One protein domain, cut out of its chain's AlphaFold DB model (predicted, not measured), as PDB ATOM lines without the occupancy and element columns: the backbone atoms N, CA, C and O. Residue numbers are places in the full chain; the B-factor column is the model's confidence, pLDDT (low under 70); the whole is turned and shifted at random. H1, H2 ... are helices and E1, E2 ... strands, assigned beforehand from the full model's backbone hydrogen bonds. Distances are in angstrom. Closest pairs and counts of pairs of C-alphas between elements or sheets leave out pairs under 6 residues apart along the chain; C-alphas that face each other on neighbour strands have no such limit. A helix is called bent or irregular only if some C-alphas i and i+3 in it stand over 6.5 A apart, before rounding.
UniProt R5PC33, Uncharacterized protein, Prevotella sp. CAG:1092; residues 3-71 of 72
ATOM      1  N   LYS A   3      38.940 -26.996 -29.132       68.81
ATOM      2  CA  LYS A   3      40.298 -26.430 -28.996       68.81
ATOM      3  C   LYS A   3      40.385 -24.965 -29.445       68.81
ATOM      4  O   LYS A   3      41.186 -24.226 -28.886       68.81
ATOM      5  N   THR A   4      39.592 -24.552 -30.433       74.94
ATOM      6  CA  THR A   4      39.640 -23.190 -30.986       74.94
ATOM      7  C   THR A   4      39.065 -22.172 -30.006       74.94
ATOM      8  O   THR A   4      39.747 -21.214 -29.663       74.94
ATOM      9  N   GLN A   5      37.871 -22.430 -29.470       69.88
ATOM     10  CA  GLN A   5      37.196 -21.534 -28.522       69.88
ATOM     11  C   GLN A   5      38.041 -21.329 -27.255       69.88
ATOM     12  O   GLN A   5      38.297 -20.199 -26.857       69.88
ATOM     13  N   TYR A   6      38.590 -22.416 -26.698       76.81
ATOM     14  CA  TYR A   6      39.454 -22.361 -25.514       76.81
ATOM     15  C   TYR A   6      40.754 -21.572 -25.749       76.81
ATOM     16  O   TYR A   6      41.207 -20.834 -24.874       76.81
ATOM     17  N   LYS A   7      41.364 -21.694 -26.940       83.44
ATOM     18  CA  LYS A   7      42.545 -20.897 -27.315       83.44
ATOM     19  C   LYS A   7      42.213 -19.409 -27.383       83.44
ATOM     20  O   LYS A   7      42.965 -18.611 -26.836       83.44
ATOM     21  N   LEU A   8      41.100 -19.047 -28.019       82.56
ATOM     22  CA  LEU A   8      40.663 -17.655 -28.130       82.56
ATOM     23  C   LEU A   8      40.349 -17.052 -26.753       82.56
ATOM     24  O   LEU A   8      40.755 -15.927 -26.475       82.56
ATOM     25  N   GLN A   9      39.724 -17.826 -25.861       81.31
ATOM     26  CA  GLN A   9      39.461 -17.416 -24.480       81.31
ATOM     27  C   GLN A   9      40.751 -17.158 -23.693       81.31
ATOM     28  O   GLN A   9      40.873 -16.151 -23.001       81.31
ATOM     29  N   LYS A  10      41.751 -18.038 -23.840       82.50
ATOM     30  CA  LYS A  10      43.062 -17.887 -23.189       82.50
ATOM     31  C   LYS A  10      43.834 -16.661 -23.690       82.50
ATOM     32  O   LYS A  10      44.643 -16.109 -22.954       82.50
ATOM     33  N   LEU A  11      43.590 -16.258 -24.935       85.44
ATOM     34  CA  LEU A  11      44.144 -15.045 -25.535       85.44
ATOM     35  C   LEU A  11      43.311 -13.789 -25.226       85.44
ATOM     36  O   LEU A  11      43.622 -12.731 -25.758       85.44
ATOM     37  N   TYR A  12      42.269 -13.894 -24.390       76.88
ATOM     38  CA  TYR A  12      41.336 -12.806 -24.072       76.88
ATOM     39  C   TYR A  12      40.643 -12.196 -25.301       76.88
ATOM     40  O   TYR A  12      40.214 -11.047 -25.273       76.88
ATOM     41  N   LEU A  13      40.519 -12.969 -26.383       83.38
ATOM     42  CA  LEU A  13      39.876 -12.519 -27.619       83.38
ATOM     43  C   LEU A  13      38.363 -12.724 -27.602       83.38
ATOM     44  O   LEU A  13      37.667 -12.084 -28.375       83.38
ATOM     45  N   VAL A  14      37.863 -13.621 -26.750       85.38
ATOM     46  CA  VAL A  14      36.433 -13.922 -26.592       85.38
ATOM     47  C   VAL A  14      36.139 -14.322 -25.150       85.38
ATOM     48  O   VAL A  14      36.995 -14.902 -24.474       85.38
ATOM     49  N   ALA A  15      34.917 -14.073 -24.690       86.56
ATOM     50  CA  ALA A  15      34.361 -14.711 -23.502       86.56
ATOM     51  C   ALA A  15      33.450 -15.869 -23.928       86.56
ATOM     52  O   ALA A  15      32.879 -15.845 -25.013       86.56
ATOM     53  N   THR A  16      33.314 -16.897 -23.093       85.50
ATOM     54  CA  THR A  16      32.308 -17.944 -23.307       85.50
ATOM     55  C   THR A  16      31.481 -18.120 -22.055       85.50
ATOM     56  O   THR A  16      32.005 -18.008 -20.942       85.50
ATOM     57  N   TYR A  17      30.193 -18.376 -22.239       84.56
ATOM     58  CA  TYR A  17      29.289 -18.715 -21.153       84.56
ATOM     59  C   TYR A  17      28.319 -19.806 -21.604       84.56
ATOM     60  O   TYR A  17      28.094 -20.003 -22.800       84.56
ATOM     61  N   CYS A  18      27.798 -20.540 -20.627       83.38
ATOM     62  CA  CYS A  18      26.745 -21.519 -20.832       83.38
ATOM     63  C   CYS A  18      25.422 -20.845 -20.484       83.38
ATOM     64  O   CYS A  18      25.252 -20.394 -19.348       83.38
ATOM     65  N   ASP A  19      24.512 -20.765 -21.444       84.88
ATOM     66  CA  ASP A  19      23.122 -20.441 -21.167       84.88
ATOM     67  C   ASP A  19      22.451 -21.700 -20.611       84.88
ATOM     68  O   ASP A  19      22.163 -22.654 -21.333       84.88
ATOM     69  N   GLU A  20      22.249 -21.730 -19.294       81.81
ATOM     70  CA  GLU A  20      21.623 -22.866 -18.618       81.81
ATOM     71  C   GLU A  20      20.153 -23.056 -19.020       81.81
ATOM     72  O   GLU A  20      19.667 -24.186 -18.958       81.81
ATOM     73  N   ALA A  21      19.453 -21.998 -19.449       84.44
ATOM     74  CA  ALA A  21      18.039 -22.080 -19.815       84.44
ATOM     75  C   ALA A  21      17.845 -22.836 -21.135       84.44
ATOM     76  O   ALA A  21      16.970 -23.695 -21.230       84.44
ATOM     77  N   ASN A  22      18.699 -22.555 -22.120       87.44
ATOM     78  CA  ASN A  22      18.651 -23.184 -23.442       87.44
ATOM     79  C   ASN A  22      19.644 -24.352 -23.599       87.44
ATOM     80  O   ASN A  22      19.602 -25.061 -24.598       87.44
ATOM     81  N   GLN A  23      20.507 -24.588 -22.601       85.69
ATOM     82  CA  GLN A  23      21.599 -25.574 -22.635       85.69
ATOM     83  C   GLN A  23      22.593 -25.334 -23.790       85.69
ATOM     84  O   GLN A  23      23.184 -26.273 -24.332       85.69
ATOM     85  N   GLU A  24      22.813 -24.067 -24.147       87.44
ATOM     86  CA  GLU A  24      23.677 -23.658 -25.256       87.44
ATOM     87  C   GLU A  24      24.961 -22.971 -24.775       87.44
ATOM     88  O   GLU A  24      25.013 -22.327 -23.727       87.44
ATOM     89  N   TRP A  25      26.033 -23.116 -25.555       84.06
ATOM     90  CA  TRP A  25      27.299 -22.430 -25.305       84.06
ATOM     91  C   TRP A  25      27.450 -21.255 -26.254       84.06
ATOM     92  O   TRP A  25      27.541 -21.444 -27.469       84.06
ATOM     93  N   HIS A  26      27.584 -20.061 -25.691       84.31
ATOM     94  CA  HIS A  26      27.769 -18.840 -26.461       84.31
ATOM     95  C   HIS A  26      29.207 -18.343 -26.362       84.31
ATOM     96  O   HIS A  26      29.864 -18.442 -25.320       84.31
ATOM     97  N   MET A  27      29.691 -17.793 -27.473       87.56
ATOM     98  CA  MET A  27      30.903 -16.987 -27.535       87.56
ATOM     99  C   MET A  27      30.495 -15.526 -27.647       87.56
ATOM    100  O   MET A  27      29.735 -15.185 -28.541       87.56
ATOM    101  N   LEU A  28      31.027 -14.692 -26.761       86.31
ATOM    102  CA  LEU A  28      30.896 -13.243 -26.813       86.31
ATOM    103  C   LEU A  28      32.197 -12.655 -27.346       86.31
ATOM    104  O   LEU A  28      33.270 -12.842 -26.750       86.31
ATOM    105  N   MET A  29      32.096 -11.934 -28.454       88.44
ATOM    106  CA  MET A  29      33.166 -11.090 -28.965       88.44
ATOM    107  C   MET A  29      33.396  -9.899 -28.020       88.44
ATOM    108  O   MET A  29      32.513  -9.547 -27.236       88.44
ATOM    109  N   PRO A  30      34.570  -9.242 -28.060       84.12
ATOM    110  CA  PRO A  30      34.888  -8.159 -27.130       84.12
ATOM    111  C   PRO A  30      33.895  -6.993 -27.173       84.12
ATOM    112  O   PRO A  30      33.613  -6.398 -26.135       84.12
ATOM    113  N   ASP A  31      33.352  -6.683 -28.351       86.56
ATOM    114  CA  ASP A  31      32.381  -5.600 -28.514       86.56
ATOM    115  C   ASP A  31      31.011  -5.977 -27.939       86.56
ATOM    116  O   ASP A  31      30.454  -5.203 -27.166       86.56
ATOM    117  N   GLU A  32      30.538  -7.202 -28.191       85.12
ATOM    118  CA  GLU A  32      29.306  -7.743 -27.593       85.12
ATOM    119  C   GLU A  32      29.419  -7.827 -26.065       85.12
ATOM    120  O   GLU A  32      28.484  -7.504 -25.335       85.12
ATOM    121  N   LEU A  33      30.592  -8.217 -25.556       82.31
ATOM    122  CA  LEU A  33      30.867  -8.233 -24.123       82.31
ATOM    123  C   LEU A  33      30.834  -6.817 -23.536       82.31
ATOM    124  O   LEU A  33      30.274  -6.611 -22.459       82.31
ATOM    125  N   ARG A  34      31.431  -5.836 -24.225       83.12
ATOM    126  CA  ARG A  34      31.423  -4.433 -23.790       83.12
ATOM    127  C   ARG A  34      30.002  -3.879 -23.766       83.12
ATOM    128  O   ARG A  34      29.645  -3.200 -22.806       83.12
ATOM    129  N   GLU A  35      29.203  -4.181 -24.781       86.69
ATOM    130  CA  GLU A  35      27.802  -3.778 -24.862       86.69
ATOM    131  C   GLU A  35      26.968  -4.424 -23.748       86.69
ATOM    132  O   GLU A  35      26.296  -3.710 -23.003       86.69
ATOM    133  N   ALA A  36      27.096  -5.737 -23.537       81.88
ATOM    134  CA  ALA A  36      26.398  -6.446 -22.465       81.88
ATOM    135  C   ALA A  36      26.743  -5.884 -21.073       81.88
ATOM    136  O   ALA A  36      25.867  -5.717 -20.223       81.88
ATOM    137  N   LEU A  37      28.014  -5.537 -20.846       80.06
ATOM    138  CA  LEU A  37      28.490  -4.964 -19.582       80.06
ATOM    139  C   LEU A  37      28.237  -3.458 -19.442       80.06
ATOM    140  O   LEU A  37      28.406  -2.925 -18.343       80.06
ATOM    141  N   SER A  38      27.838  -2.760 -20.509       84.56
ATOM    142  CA  SER A  38      27.652  -1.303 -20.496       84.56
ATOM    143  C   SER A  38      26.632  -0.863 -19.440       84.56
ATOM    144  O   SER A  38      26.867   0.102 -18.710       84.56
ATOM    145  N   SER A  39      25.559  -1.641 -19.271       83.19
ATOM    146  CA  SER A  39      24.515  -1.412 -18.267       83.19
ATOM    147  C   SER A  39      25.039  -1.500 -16.827       83.19
ATOM    148  O   SER A  39      24.573  -0.784 -15.940       83.19
ATOM    149  N   ASN A  40      26.060  -2.326 -16.588       82.38
ATOM    150  CA  ASN A  40      26.692  -2.508 -15.284       82.38
ATOM    151  C   ASN A  40      27.890  -1.575 -15.062       82.38
ATOM    152  O   ASN A  40      28.421  -1.530 -13.952       82.38
ATOM    153  N   TYR A  41      28.332  -0.829 -16.078       81.69
ATOM    154  CA  TYR A  41      29.544  -0.012 -15.996       81.69
ATOM    155  C   TYR A  41      29.449   1.053 -14.900       81.69
ATOM    156  O   TYR A  41      30.393   1.254 -14.137       81.69
ATOM    157  N   LYS A  42      28.269   1.672 -14.755       85.44
ATOM    158  CA  LYS A  42      28.026   2.703 -13.741       85.44
ATOM    159  C   LYS A  42      28.206   2.189 -12.310       85.44
ATOM    160  O   LYS A  42      28.808   2.874 -11.498       85.44
ATOM    161  N   PHE A  43      27.789   0.955 -12.026       85.75
ATOM    162  CA  PHE A  43      27.977   0.332 -10.712       85.75
ATOM    163  C   PHE A  43      29.461   0.221 -10.326       85.75
ATOM    164  O   PHE A  43      29.840   0.536  -9.199       85.75
ATOM    165  N   TYR A  44      30.314  -0.203 -11.264       84.00
ATOM    166  CA  TYR A  44      31.752  -0.316 -11.013       84.00
ATOM    167  C   TYR A  44      32.446   1.047 -10.955       84.00
ATOM    168  O   TYR A  44      33.374   1.214 -10.162       84.00
ATOM    169  N   LEU A  45      31.988   2.017 -11.752       86.56
ATOM    170  CA  LEU A  45      32.488   3.390 -11.712       86.56
ATOM    171  C   LEU A  45      32.203   4.037 -10.347       86.56
ATOM    172  O   LEU A  45      33.128   4.515  -9.699       86.56
ATOM    173  N   ASP A  46      30.963   3.943  -9.864       89.81
ATOM    174  CA  ASP A  46      30.553   4.491  -8.568       89.81
ATOM    175  C   ASP A  46      31.343   3.851  -7.398       89.81
ATOM    176  O   ASP A  46      31.622   4.505  -6.391       89.81
ATOM    177  N   LEU A  47      31.724   2.568  -7.506       88.19
ATOM    178  CA  LEU A  47      32.595   1.891  -6.531       88.19
ATOM    179  C   LEU A  47      34.022   2.454  -6.544       88.19
ATOM    180  O   LEU A  47      34.595   2.692  -5.478       88.19
ATOM    181  N   ALA A  48      34.577   2.679  -7.737       87.69
ATOM    182  CA  ALA A  48      35.912   3.242  -7.907       87.69
ATOM    183  C   ALA A  48      35.984   4.691  -7.402       87.69
ATOM    184  O   ALA A  48      36.922   5.034  -6.683       87.69
ATOM    185  N   GLU A  49      34.971   5.511  -7.696       90.19
ATOM    186  CA  GLU A  49      34.860   6.892  -7.203       90.19
ATOM    187  C   GLU A  49      34.786   6.960  -5.672       90.19
ATOM    188  O   GLU A  49      35.379   7.840  -5.054       90.19
ATOM    189  N   LYS A  50      34.124   5.985  -5.037       91.00
ATOM    190  CA  LYS A  50      34.070   5.849  -3.570       91.00
ATOM    191  C   LYS A  50      35.350   5.265  -2.960       91.00
ATOM    192  O   LYS A  50      35.407   5.081  -1.744       91.00
ATOM    193  N   GLY A  51      36.350   4.923  -3.775       87.44
ATOM    194  CA  GLY A  51      37.587   4.271  -3.335       87.44
ATOM    195  C   GLY A  51      37.375   2.857  -2.782       87.44
ATOM    196  O   GLY A  51      38.228   2.333  -2.065       87.44
ATOM    197  N   GLN A  52      36.233   2.231  -3.078       86.62
ATOM    198  CA  GLN A  52      35.901   0.898  -2.594       86.62
ATOM    199  C   GLN A  52      36.405  -0.164  -3.564       86.62
ATOM    200  O   GLN A  52      36.318  -0.039  -4.786       86.62
ATOM    201  N   LYS A  53      36.929  -1.259  -3.011       84.69
ATOM    202  CA  LYS A  53      37.379  -2.383  -3.827       84.69
ATOM    203  C   LYS A  53      36.171  -3.047  -4.485       84.69
ATOM    204  O   LYS A  53      35.183  -3.343  -3.815       84.69
ATOM    205  N   GLY A  54      36.279  -3.308  -5.786       83.25
ATOM    206  CA  GLY A  54      35.232  -3.999  -6.531       83.25
ATOM    207  C   GLY A  54      34.901  -5.374  -5.926       83.25
ATOM    208  O   GLY A  54      35.791  -6.039  -5.378       83.25
ATOM    209  N   PRO A  55      33.635  -5.814  -6.012       85.94
ATOM    210  CA  PRO A  55      33.212  -7.106  -5.492       85.94
ATOM    211  C   PRO A  55      33.944  -8.255  -6.193       85.94
ATOM    212  O   PRO A  55      34.200  -8.243  -7.396       85.94
ATOM    213  N   THR A  56      34.273  -9.286  -5.424       87.25
ATOM    214  CA  THR A  56      34.901 -10.508  -5.936       87.25
ATOM    215  C   THR A  56      33.930 -11.322  -6.794       87.25
ATOM    216  O   THR A  56      32.713 -11.250  -6.626       87.25
ATOM    217  N   ALA A  57      34.452 -12.215  -7.642       81.94
ATOM    218  CA  ALA A  57      33.629 -13.125  -8.448       81.94
ATOM    219  C   ALA A  57      32.669 -14.005  -7.614       81.94
ATOM    220  O   ALA A  57      31.627 -14.437  -8.105       81.94
ATOM    221  N   LYS A  58      33.001 -14.298  -6.348       87.25
ATOM    222  CA  LYS A  58      32.090 -14.993  -5.422       87.25
ATOM    223  C   LYS A  58      30.937 -14.083  -4.993       87.25
ATOM    224  O   LYS A  58      29.793 -14.522  -5.003       87.25
ATOM    225  N   GLN A  59      31.234 -12.832  -4.642       87.19
ATOM    226  CA  GLN A  59      30.225 -11.845  -4.248       87.19
ATOM    227  C   GLN A  59      29.291 -11.503  -5.408       87.19
ATOM    228  O   GLN A  59      28.087 -11.478  -5.202       87.19
ATOM    229  N   LEU A  60      29.814 -11.342  -6.627       86.19
ATOM    230  CA  LEU A  60      28.998 -11.102  -7.822       86.19
ATOM    231  C   LEU A  60      28.009 -12.244  -8.087       86.19
ATOM    232  O   LEU A  60      26.827 -11.999  -8.308       86.19
ATOM    233  N   ARG A  61      28.466 -13.500  -7.990       84.56
ATOM    234  CA  ARG A  61      27.581 -14.670  -8.111       84.56
ATOM    235  C   ARG A  61      26.529 -14.722  -7.003       84.56
ATOM    236  O   ARG A  61      25.384 -15.052  -7.283       84.56
ATOM    237  N   MET A  62      26.900 -14.365  -5.772       88.12
ATOM    238  CA  MET A  62      25.954 -14.278  -4.656       88.12
ATOM    239  C   MET A  62      24.900 -13.192  -4.904       88.12
ATOM    240  O   MET A  62      23.718 -13.464  -4.751       88.12
ATOM    241  N   MET A  63      25.307 -11.999  -5.345       86.75
ATOM    242  CA  MET A  63      24.396 -10.898  -5.685       86.75
ATOM    243  C   MET A  63      23.413 -11.304  -6.789       86.75
ATOM    244  O   MET A  63      22.215 -11.081  -6.644       86.75
ATOM    245  N   ALA A  64      23.895 -11.959  -7.851       84.12
ATOM    246  CA  ALA A  64      23.039 -12.465  -8.924       84.12
ATOM    247  C   ALA A  64      22.042 -13.527  -8.426       84.12
ATOM    248  O   ALA A  64      20.861 -13.481  -8.764       84.12
ATOM    249  N   ALA A  65      22.496 -14.460  -7.581       84.88
ATOM    250  CA  ALA A  65      21.629 -15.470  -6.979       84.88
ATOM    251  C   ALA A  65      20.576 -14.846  -6.048       84.88
ATOM    252  O   ALA A  65      19.409 -15.226  -6.109       84.88
ATOM    253  N   MET A  66      20.968 -13.870  -5.224       87.62
ATOM    254  CA  MET A  66      20.057 -13.137  -4.344       87.62
ATOM    255  C   MET A  66      19.008 -12.372  -5.147       87.62
ATOM    256  O   MET A  66      17.830 -12.482  -4.826       87.62
ATOM    257  N   LYS A  67      19.406 -11.689  -6.227       84.69
ATOM    258  CA  LYS A  67      18.475 -11.008  -7.135       84.69
ATOM    259  C   LYS A  67      17.424 -11.979  -7.696       84.69
ATOM    260  O   LYS A  67      16.231 -11.720  -7.594       84.69
ATOM    261  N   ARG A  68      17.854 -13.164  -8.151       82.00
ATOM    262  CA  ARG A  68      16.948 -14.218  -8.646       82.00
ATOM    263  C   ARG A  68      15.979 -14.742  -7.578       82.00
ATOM    264  O   ARG A  68      14.847 -15.073  -7.907       82.00
ATOM    265  N   ILE A  69      16.420 -14.855  -6.323       84.88
ATOM    266  CA  ILE A  69      15.581 -15.323  -5.203       84.88
ATOM    267  C   ILE A  69      14.590 -14.239  -4.763       84.88
ATOM    268  O   ILE A  69      13.458 -14.559  -4.412       84.88
ATOM    269  N   MET A  70      15.012 -12.973  -4.767       85.56
ATOM    270  CA  MET A  70      14.203 -11.838  -4.310       85.56
ATOM    271  C   MET A  70      13.231 -11.303  -5.372       85.56
ATOM    272  O   MET A  70      12.367 -10.504  -5.028       85.56
ATOM    273  N   GLY A  71      13.307 -11.790  -6.615       64.00
ATOM    274  CA  GLY A  71      12.285 -11.557  -7.641       64.00
ATOM    275  C   GLY A  71      12.354 -10.201  -8.349       64.00
ATOM    276  O   GLY A  71      11.335  -9.764  -8.878       64.00
TER     277      GLY A  71
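What this domain is: This is residues 3 to 71 of the 72 residues of an uncharacterized protein of Prevotella sp. CAG:1092 (UniProt R5PC33). The model is an open arch: the bent helix H2, its arms H2a and H2b about perpendicular, makes the top, the strand hairpin of E1 and E2 is a leg at the end where H2a begins, and H3, to which the chain folds back after H2b, is a second leg, apart from both arms, with a gap between the legs. The short helix H1 sits by the end of the hairpin where E1 begins, while the hairpin's tip, residues 19 to 24, sticks out, as do residues 56 to 62 and 64 to 71, most of them in H3. The printed part has 69 residues with three named helices and two named strands, in the order H1 E1 E2 H2 H3; the sheet is E1 - E2, antiparallel, and the class is mostly helix. The whole is loose, with a radius of gyration of the C-alphas of 14.6 A and spans of 41 by 28 by 20 A.

How they stand to each other: E1, residues 15 to 19, and E2, residues 24 to 28, form a hairpin, antiparallel at 154 degrees between their directions. N 15 and O 28 are 2.9 A apart and N 26 and O 17 are 2.9 A apart, both within hydrogen-bond range. H1, residues 3 to 10, comes nearest to E1 at the C-alphas of Gln 9 and Ala 15, 5.9 A apart. H2, residues 30 to 49, was assigned as one helix by its hydrogen bonds but is bent, with C-alphas 39 and 42 7.1 A apart. Its arms H2a, residues 30 to 39, and H2b, residues 42 to 49, are about perpendicular at 81 degrees. H2a is itself irregular, with C-alphas 36 and 39 6.8 A apart. The closest C-alphas of E1 and H2a are those of Ala 15 and Leu 33, 7.4 A apart. H3, residues 57 to 70, is apart from E1, E2, H1, H2a and H2b. Every O i to N i+4 pair is within hydrogen-bond range in H1, H2b and H3, and 5 of 6 are in H2a.

Where its parts are: E1 and E2 each measure 12.8 A from first to last C-alpha, and C-alpha 15 is at (34.361, -14.711, -23.502). H1 measures 10.7 A and begins at C-alpha 3, (40.298, -26.430, -28.996). H2a measures 15.2 A and H2b 10.3 A. H3 measures 19.9 A and ends at C-alpha 70, (14.203, -11.838, -4.310).

The domain as a whole: The two C-alphas farthest apart are those of Lys 3 and Lys 50, at 41.6 A. The printed part, residues 3 to 71, has no cut. The links H1 to E1, E1 to E2 and E2 to H2 are tight, H2 to H3 is short with 7 residues, and no link is long. The mean pLDDT of the printed part is 84.0, and residues 3, 5 and 71 are under 70.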